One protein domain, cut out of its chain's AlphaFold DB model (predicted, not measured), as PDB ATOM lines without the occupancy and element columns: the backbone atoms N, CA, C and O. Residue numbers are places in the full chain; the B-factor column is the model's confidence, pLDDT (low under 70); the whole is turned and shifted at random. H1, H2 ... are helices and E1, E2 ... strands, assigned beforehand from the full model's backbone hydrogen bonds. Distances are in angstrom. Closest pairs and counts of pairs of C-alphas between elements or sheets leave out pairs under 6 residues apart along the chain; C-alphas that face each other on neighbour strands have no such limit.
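What this domain is: This is residues 100 to 163 of the 173 residues of an uncharacterized protein of Verrucomicrobiaceae bacterium SCGC AG-212-N21 (UniProt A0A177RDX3). With little regular structure, this is a small head, two short parallel strands side by side with one helix packed on them, plus a long tail of loop. Its 64 printed residues hold E1, H1, E2, H2 in that order, class mixed, with 22 residues in named elements. It is loose, radius of gyration of the C-alphas 14.9 A, spanning 38 by 28 by 21 A.

How they stand to each other: Start at E1, residues 100 to 102, parallel to E2, residues 131 to 133; N 102 and O 132 are 2.9 A apart, within hydrogen-bond range. H1, residues 116 to 127, has every O i to N i+4 pair within range; Glu 124 and Val 131 are its closest C-alphas to E2, 5.7 A. E1, H1, E2 form a strand-helix-strand unit, parallel strands joined through a helix, its crossover right-handed. H2, residues 160 to 163, too short for O i to N i+4 pairs, is apart from E1 and H1.

Where its parts are: Find C-alpha 100 at (-12.053, -55.282, -10.746), where E1 begins. H1 runs 16.1 A; H2 ends at C-alpha 163, (-1.928, -50.183, -2.125).

The domain as a whole: The printed part has no cut. Links E1 to H1 and E2 to H2 are long. Residues 141 to 163 are under pLDDT 70.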
ATOM      1  N   LEU A 100     -11.620 -56.623 -11.128       94.12
ATOM      2  CA  LEU A 100     -12.053 -55.282 -10.746       94.12
ATOM      3  C   LEU A 100     -12.426 -55.272  -9.265       94.12
ATOM      4  O   LEU A 100     -13.030 -56.213  -8.753       94.12
ATOM      5  N   TYR A 101     -12.080 -54.192  -8.579       94.81
ATOM      6  CA  TYR A 101     -12.383 -54.014  -7.165       94.81
ATOM      7  C   TYR A 101     -13.275 -52.794  -6.993       94.81
ATOM      8  O   TYR A 101     -12.934 -51.704  -7.456       94.81
ATOM      9  N   ILE A 102     -14.403 -52.977  -6.318       93.69
ATOM     10  CA  ILE A 102     -15.303 -51.894  -5.927       93.69
ATOM     11  C   ILE A 102     -15.029 -51.603  -4.457       93.69
ATOM     12  O   ILE A 102     -15.221 -52.475  -3.615       93.69
ATOM     13  N   LEU A 103     -14.575 -50.388  -4.153       93.56
ATOM     14  CA  LEU A 103     -14.379 -49.910  -2.788       93.56
ATOM     15  C   LEU A 103     -15.515 -48.946  -2.424       93.56
ATOM     16  O   LEU A 103     -15.508 -47.814  -2.915       93.56
ATOM     17  N   PRO A 104     -16.483 -49.355  -1.586       91.12
ATOM     18  CA  PRO A 104     -17.507 -48.443  -1.097       91.12
ATOM     19  C   PRO A 104     -16.859 -47.359  -0.227       91.12
ATOM     20  O   PRO A 104     -16.089 -47.664   0.684       91.12
ATOM     21  N   LEU A 105     -17.164 -46.094  -0.507       90.06
ATOM     22  CA  LEU A 105     -16.701 -44.955   0.284       90.06
ATOM     23  C   LEU A 105     -17.898 -44.326   1.001       90.06
ATOM     24  O   LEU A 105     -18.780 -43.767   0.353       90.06
ATOM     25  N   GLY A 106     -17.914 -44.402   2.329       86.19
ATOM     26  CA  GLY A 106     -19.012 -43.938   3.174       86.19
ATOM     27  C   GLY A 106     -19.940 -45.066   3.620       86.19
ATOM     28  O   GLY A 106     -19.635 -46.249   3.471       86.19
ATOM     29  N   GLU A 107     -21.074 -44.690   4.208       83.94
ATOM     30  CA  GLU A 107     -22.083 -45.646   4.664       83.94
ATOM     31  C   GLU A 107     -23.015 -46.049   3.516       83.94
ATOM     32  O   GLU A 107     -23.741 -45.218   2.973       83.94
ATOM     33  N   PHE A 108     -23.034 -47.341   3.185       84.81
ATOM     34  CA  PHE A 108     -23.967 -47.923   2.220       84.81
ATOM     35  C   PHE A 108     -25.067 -48.682   2.960       84.81
ATOM     36  O   PHE A 108     -24.945 -49.868   3.257       84.81
ATOM     37  N   LYS A 109     -26.152 -47.979   3.278       84.62
ATOM     38  CA  LYS A 109     -27.376 -48.579   3.821       84.62
ATOM     39  C   LYS A 109     -28.227 -49.146   2.689       84.62
ATOM     40  O   LYS A 109     -28.527 -48.417   1.745       84.62
ATOM     41  N   GLU A 110     -28.675 -50.391   2.823       80.56
ATOM     42  CA  GLU A 110     -29.481 -51.089   1.805       80.56
ATOM     43  C   GLU A 110     -30.800 -50.381   1.456       80.56
ATOM     44  O   GLU A 110     -31.292 -50.512   0.341       80.56
ATOM     45  N   SER A 111     -31.380 -49.620   2.389       85.62
ATOM     46  CA  SER A 111     -32.632 -48.884   2.170       85.62
ATOM     47  C   SER A 111     -32.459 -47.567   1.412       85.62
ATOM     48  O   SER A 111     -33.437 -47.026   0.908       85.62
ATOM     49  N   GLU A 112     -31.242 -47.019   1.382       86.88
ATOM     50  CA  GLU A 112     -30.948 -45.682   0.841       86.88
ATOM     51  C   GLU A 112     -30.055 -45.741  -0.406       86.88
ATOM     52  O   GLU A 112     -30.020 -44.787  -1.180       86.88
ATOM     53  N   ASN A 113     -29.341 -46.850  -0.614       85.44
ATOM     54  CA  ASN A 113     -28.334 -46.986  -1.660       85.44
ATOM     55  C   ASN A 113     -28.648 -48.164  -2.590       85.44
ATOM     56  O   ASN A 113     -29.242 -49.152  -2.151       85.44
ATOM     57  N   PRO A 114     -28.207 -48.106  -3.860       83.81
ATOM     58  CA  PRO A 114     -28.246 -49.262  -4.744       83.81
ATOM     59  C   PRO A 114     -27.537 -50.459  -4.109       83.81
ATOM     60  O   PRO A 114     -26.501 -50.307  -3.453       83.81
ATOM     61  N   LYS A 115     -28.075 -51.657  -4.336       90.75
ATOM     62  CA  LYS A 115     -27.456 -52.889  -3.855       90.75
ATOM     63  C   LYS A 115     -26.093 -53.059  -4.520       90.75
ATOM     64  O   LYS A 115     -25.986 -53.104  -5.745       90.75
ATOM     65  N   LEU A 116     -25.050 -53.165  -3.701       91.31
ATOM     66  CA  LEU A 116     -23.683 -53.346  -4.189       91.31
ATOM     67  C   LEU A 116     -23.515 -54.665  -4.951       91.31
ATOM     68  O   LEU A 116     -22.707 -54.728  -5.874       91.31
ATOM     69  N   ASP A 117     -24.307 -55.682  -4.610       92.25
ATOM     70  CA  ASP A 117     -24.310 -56.962  -5.319       92.25
ATOM     71  C   ASP A 117     -24.856 -56.849  -6.742       92.25
ATOM     72  O   ASP A 117     -24.260 -57.427  -7.651       92.25
ATOM     73  N   ASP A 118     -25.903 -56.049  -6.959       94.12
ATOM     74  CA  ASP A 118     -26.420 -55.785  -8.304       94.12
ATOM     75  C   ASP A 118     -25.340 -55.064  -9.126       94.12
ATOM     76  O   ASP A 118     -25.033 -55.451 -10.252       94.12
ATOM     77  N   LEU A 119     -24.688 -54.047  -8.545       93.56
ATOM     78  CA  LEU A 119     -23.595 -53.331  -9.210       93.56
ATOM     79  C   LEU A 119     -22.427 -54.262  -9.566       93.56
ATOM     80  O   LEU A 119     -21.866 -54.151 -10.658       93.56
ATOM     81  N   ARG A 120     -22.064 -55.178  -8.662       96.25
ATOM     82  CA  ARG A 120     -21.039 -56.200  -8.900       96.25
ATOM     83  C   ARG A 120     -21.432 -57.092 -10.077       96.25
ATOM     84  O   ARG A 120     -20.625 -57.251 -10.985       96.25
ATOM     85  N   GLU A 121     -22.650 -57.630 -10.083       97.19
ATOM     86  CA  GLU A 121     -23.141 -58.523 -11.140       97.19
ATOM     87  C   GLU A 121     -23.168 -57.833 -12.511       97.19
ATOM     88  O   GLU A 121     -22.645 -58.364 -13.493       97.19
ATOM     89  N   TYR A 122     -23.695 -56.607 -12.576       96.75
ATOM     90  CA  TYR A 122     -23.690 -55.823 -13.810       96.75
ATOM     91  C   TYR A 122     -22.270 -55.540 -14.305       96.75
ATOM     92  O   TYR A 122     -22.005 -55.645 -15.505       96.75
ATOM     93  N   ALA A 123     -21.346 -55.197 -13.405       95.88
ATOM     94  CA  ALA A 123     -19.957 -54.952 -13.770       95.88
ATOM     95  C   ALA A 123     -19.269 -56.230 -14.282       95.88
ATOM     96  O   ALA A 123     -18.554 -56.166 -15.284       95.88
ATOM     97  N   GLU A 124     -19.517 -57.387 -13.662       97.19
ATOM     98  CA  GLU A 124     -19.002 -58.678 -14.142       97.19
ATOM     99  C   GLU A 124     -19.485 -58.983 -15.558       97.19
ATOM    100  O   GLU A 124     -18.674 -59.298 -16.433       97.19
ATOM    101  N   ALA A 125     -20.788 -58.833 -15.802       96.50
ATOM    102  CA  ALA A 125     -21.387 -59.101 -17.103       96.50
ATOM    103  C   ALA A 125     -20.888 -58.131 -18.185       96.50
ATOM    104  O   ALA A 125     -20.583 -58.552 -19.301       96.50
ATOM    105  N   TYR A 126     -20.784 -56.839 -17.862       95.44
ATOM    106  CA  TYR A 126     -20.400 -55.809 -18.826       95.44
ATOM    107  C   TYR A 126     -18.909 -55.855 -19.177       95.44
ATOM    108  O   TYR A 126     -18.543 -55.774 -20.350       95.44
ATOM    109  N   PHE A 127     -18.037 -55.982 -18.171       92.44
ATOM    110  CA  PHE A 127     -16.588 -55.978 -18.386       92.44
ATOM    111  C   PHE A 127     -16.024 -57.364 -18.707       92.44
ATOM    112  O   PHE A 127     -14.887 -57.452 -19.173       92.44
ATOM    113  N   GLY A 128     -16.782 -58.437 -18.460       94.12
ATOM    114  CA  GLY A 128     -16.311 -59.810 -18.638       94.12
ATOM    115  C   GLY A 128     -15.158 -60.166 -17.695       94.12
ATOM    116  O   GLY A 128     -14.306 -60.984 -18.040       94.12
ATOM    117  N   LEU A 129     -15.094 -59.517 -16.527       94.81
ATOM    118  CA  LEU A 129     -14.048 -59.696 -15.522       94.81
ATOM    119  C   LEU A 129     -14.673 -60.019 -14.168       94.81
ATOM    120  O   LEU A 129     -15.693 -59.422 -13.836       94.81
ATOM    121  N   PRO A 130     -14.043 -60.874 -13.346       95.81
ATOM    122  CA  PRO A 130     -14.431 -61.026 -11.951       95.81
ATOM    123  C   PRO A 130     -14.426 -59.675 -11.227       95.81
ATOM    124  O   PRO A 130     -13.473 -58.896 -11.381       95.81
ATOM    125  N   VAL A 131     -15.445 -59.418 -10.403       97.19
ATOM    126  CA  VAL A 131     -15.541 -58.190  -9.605       97.19
ATOM    127  C   VAL A 131     -15.668 -58.527  -8.125       97.19
ATOM    128  O   VAL A 131     -16.496 -59.334  -7.714       97.19
ATOM    129  N   LYS A 132     -14.845 -57.883  -7.293       96.25
ATOM    130  CA  LYS A 132     -14.879 -58.034  -5.834       96.25
ATOM    131  C   LYS A 132     -15.304 -56.728  -5.177       96.25
ATOM    132  O   LYS A 132     -14.669 -55.693  -5.382       96.25
ATOM    133  N   VAL A 133     -16.346 -56.787  -4.354       94.38
ATOM    134  CA  VAL A 133     -16.718 -55.680  -3.466       94.38
ATOM    135  C   VAL A 133     -15.857 -55.775  -2.208       94.38
ATOM    136  O   VAL A 133     -15.811 -56.815  -1.553       94.38
ATOM    137  N   LEU A 134     -15.123 -54.709  -1.912       93.69
ATOM    138  CA  LEU A 134     -14.273 -54.595  -0.731       93.69
ATOM    139  C   LEU A 134     -15.078 -54.103   0.474       93.69
ATOM    140  O   LEU A 134     -16.178 -53.567   0.339       93.69
ATOM    141  N   ALA A 135     -14.494 -54.250   1.664       90.25
ATOM    142  CA  ALA A 135     -15.039 -53.636   2.866       90.25
ATOM    143  C   ALA A 135     -15.109 -52.111   2.688       90.25
ATOM    144  O   ALA A 135     -14.145 -51.484   2.246       90.25
ATOM    145  N   GLY A 136     -16.261 -51.528   3.020       88.19
ATOM    146  CA  GLY A 136     -16.472 -50.091   2.902       88.19
ATOM    147  C   GLY A 136     -15.538 -49.297   3.811       88.19
ATOM    148  O   GLY A 136     -15.292 -49.678   4.957       88.19
ATOM    149  N   VAL A 137     -15.038 -48.173   3.303       87.88
ATOM    150  CA  VAL A 137     -14.213 -47.235   4.069       87.88
ATOM    151  C   VAL A 137     -15.096 -46.070   4.505       87.88
ATOM    152  O   VAL A 137     -15.645 -45.385   3.638       87.88
ATOM    153  N   PRO A 138     -15.250 -45.806   5.817       84.31
ATOM    154  CA  PRO A 138     -16.038 -44.675   6.278       84.31
ATOM    155  C   PRO A 138     -15.403 -43.371   5.800       84.31
ATOM    156  O   PRO A 138     -14.192 -43.165   5.915       84.31
ATOM    157  N   LEU A 139     -16.231 -42.462   5.291       82.19
ATOM    158  CA  LEU A 139     -15.802 -41.102   4.996       82.19
ATOM    159  C   LEU A 139     -15.705 -40.341   6.317       82.19
ATOM    160  O   LEU A 139     -16.661 -39.729   6.781       82.19
ATOM    161  N   THR A 140     -14.541 -40.405   6.954       74.81
ATOM    162  CA  THR A 140     -14.226 -39.479   8.040       74.81
ATOM    163  C   THR A 140     -13.998 -38.097   7.445       74.81
ATOM    164  O   THR A 140     -13.332 -37.986   6.415       74.81
ATOM    165  N   GLU A 141     -14.489 -37.041   8.097       60.84
ATOM    166  CA  GLU A 141     -14.109 -35.677   7.732       60.84
ATOM    167  C   GLU A 141     -12.598 -35.485   7.911       60.84
ATOM    168  O   GLU A 141     -12.102 -35.139   8.987       60.84
ATOM    169  N   GLU A 142     -11.839 -35.702   6.841       56.62
ATOM    170  CA  GLU A 142     -10.431 -35.354   6.808       56.62
ATOM    171  C   GLU A 142     -10.332 -33.831   6.625       56.62
ATOM    172  O   GLU A 142     -10.273 -33.293   5.517       56.62
ATOM    173  N   LYS A 143     -10.287 -33.100   7.747       51.03
ATOM    174  CA  LYS A 143     -10.024 -31.642   7.787       51.03
ATOM    175  C   LYS A 143      -8.653 -31.253   7.193       51.03
ATOM    176  O   LYS A 143      -8.279 -30.080   7.184       51.03
ATOM    177  N   SER A 144      -7.873 -32.232   6.736       49.91
ATOM    178  CA  SER A 144      -6.560 -32.109   6.104       49.91
ATOM    179  C   SER A 144      -6.591 -31.960   4.589       49.91
ATOM    180  O   SER A 144      -5.519 -31.722   4.026       49.91
ATOM    181  N   ILE A 145      -7.757 -31.981   3.921       52.72
ATOM    182  CA  ILE A 145      -7.847 -31.499   2.531       52.72
ATOM    183  C   ILE A 145      -7.674 -29.970   2.539       52.72
ATOM    184  O   ILE A 145      -8.606 -29.188   2.379       52.72
ATOM    185  N   LYS A 146      -6.439 -29.524   2.776       45.28
ATOM    186  CA  LYS A 146      -6.059 -28.112   2.878       45.28
ATOM    187  C   LYS A 146      -5.807 -27.479   1.511       45.28
ATOM    188  O   LYS A 146      -5.576 -26.275   1.439       45.28
ATOM    189  N   ARG A 147      -5.821 -28.262   0.424       46.97
ATOM    190  CA  ARG A 147      -5.612 -27.758  -0.939       46.97
ATOM    191  C   ARG A 147      -5.948 -28.812  -1.995       46.97
ATOM    192  O   ARG A 147      -5.456 -29.933  -1.906       46.97
ATOM    193  N   ARG A 148      -6.660 -28.421  -3.059       40.75
ATOM    194  CA  ARG A 148      -6.510 -29.070  -4.372       40.75
ATOM    195  C   ARG A 148      -5.064 -28.842  -4.817       40.75
ATOM    196  O   ARG A 148      -4.696 -27.706  -5.112       40.75
ATOM    197  N   VAL A 149      -4.224 -29.872  -4.819       44.69
ATOM    198  CA  VAL A 149      -2.922 -29.777  -5.489       44.69
ATOM    199  C   VAL A 149      -3.201 -29.975  -6.974       44.69
ATOM    200  O   VAL A 149      -3.460 -31.089  -7.413       44.69
ATOM    201  N   ALA A 150      -3.241 -28.870  -7.716       39.69
ATOM    202  CA  ALA A 150      -3.348 -28.895  -9.166       39.69
ATOM    203  C   ALA A 150      -2.098 -29.576  -9.738       39.69
ATOM    204  O   ALA A 150      -0.982 -29.094  -9.535       39.69
ATOM    205  N   TYR A 151      -2.284 -30.692 -10.435       44.28
ATOM    206  CA  TYR A 151      -1.277 -31.256 -11.328       44.28
ATOM    207  C   TYR A 151      -1.775 -30.990 -12.750       44.28
ATOM    208  O   TYR A 151      -2.311 -31.871 -13.415       44.28
ATOM    209  N   GLY A 152      -1.773 -29.711 -13.136       61.56
ATOM    210  CA  GLY A 152      -2.712 -29.241 -14.160       61.56
ATOM    211  C   GLY A 152      -4.171 -29.548 -13.770       61.56
ATOM    212  O   GLY A 152      -4.499 -29.558 -12.578       61.56
ATOM    213  N   ASP A 153      -5.023 -29.832 -14.760       37.59
ATOM    214  CA  ASP A 153      -6.491 -29.905 -14.611       37.59
ATOM    215  C   ASP A 153      -7.086 -31.296 -14.319       37.59
ATOM    216  O   ASP A 153      -8.306 -31.443 -14.300       37.59
ATOM    217  N   LEU A 154      -6.283 -32.327 -14.027       37.03
ATOM    218  CA  LEU A 154      -6.813 -33.644 -13.640       37.03
ATOM    219  C   LEU A 154      -6.343 -34.043 -12.238       37.03
ATOM    220  O   LEU A 154      -5.165 -34.285 -11.987       37.03
ATOM    221  N   ILE A 155      -7.297 -34.125 -11.305       43.00
ATOM    222  CA  ILE A 155      -7.071 -34.606  -9.939       43.00
ATOM    223  C   ILE A 155      -7.315 -36.114  -9.917       43.00
ATOM    224  O   ILE A 155      -8.462 -36.557  -9.881       43.00
ATOM    225  N   GLN A 156      -6.246 -36.910  -9.876       38.94
ATOM    226  CA  GLN A 156      -6.339 -38.318  -9.494       38.94
ATOM    227  C   GLN A 156      -5.801 -38.483  -8.070       38.94
ATOM    228  O   GLN A 156      -4.602 -38.360  -7.818       38.94
ATOM    229  N   PHE A 157      -6.693 -38.754  -7.116       42.44
ATOM    230  CA  PHE A 157      -6.299 -39.066  -5.745       42.44
ATOM    231  C   PHE A 157      -5.653 -40.453  -5.710       42.44
ATOM    232  O   PHE A 157      -6.332 -41.477  -5.778       42.44
ATOM    233  N   ARG A 158      -4.323 -40.507  -5.594       40.91
ATOM    234  CA  ARG A 158      -3.623 -41.756  -5.276       40.91
ATOM    235  C   ARG A 158      -3.680 -41.972  -3.765       40.91
ATOM    236  O   ARG A 158      -2.886 -41.390  -3.035       40.91
ATOM    237  N   TRP A 159      -4.620 -42.798  -3.309       38.69
ATOM    238  CA  TRP A 159      -4.787 -43.168  -1.901       38.69
ATOM    239  C   TRP A 159      -3.715 -44.195  -1.471       38.69
ATOM    240  O   TRP A 159      -3.783 -45.353  -1.893       38.69
ATOM    241  N   PRO A 160      -2.717 -43.838  -0.632       41.69
ATOM    242  CA  PRO A 160      -1.596 -44.729  -0.307       41.69
ATOM    243  C   PRO A 160      -1.990 -45.955   0.530       41.69
ATOM    244  O   PRO A 160      -1.252 -46.938   0.571       41.69
ATOM    245  N   ALA A 161      -3.133 -45.904   1.222       44.41
ATOM    246  CA  ALA A 161      -3.601 -47.009   2.058       44.41
ATOM    247  C   ALA A 161      -4.159 -48.183   1.229       44.41
ATOM    248  O   ALA A 161      -3.945 -49.335   1.593       44.41
ATOM    249  N   CYS A 162      -4.735 -47.911   0.051       43.34
ATOM    250  CA  CYS A 162      -5.329 -48.932  -0.818       43.34
ATOM    251  C   CYS A 162      -4.249 -49.886  -1.359       43.34
ATOM    252  O   CYS A 162      -4.438 -51.097  -1.418       43.34
ATOM    253  N   SER A 163      -3.048 -49.368  -1.640       43.41
ATOM    254  CA  SER A 163      -1.928 -50.183  -2.125       43.41
ATOM    255  C   SER A 163      -1.412 -51.202  -1.097       43.41
ATOM    256  O   SER A 163      -0.893 -52.248  -1.491       43.41
TER     257      SER A 163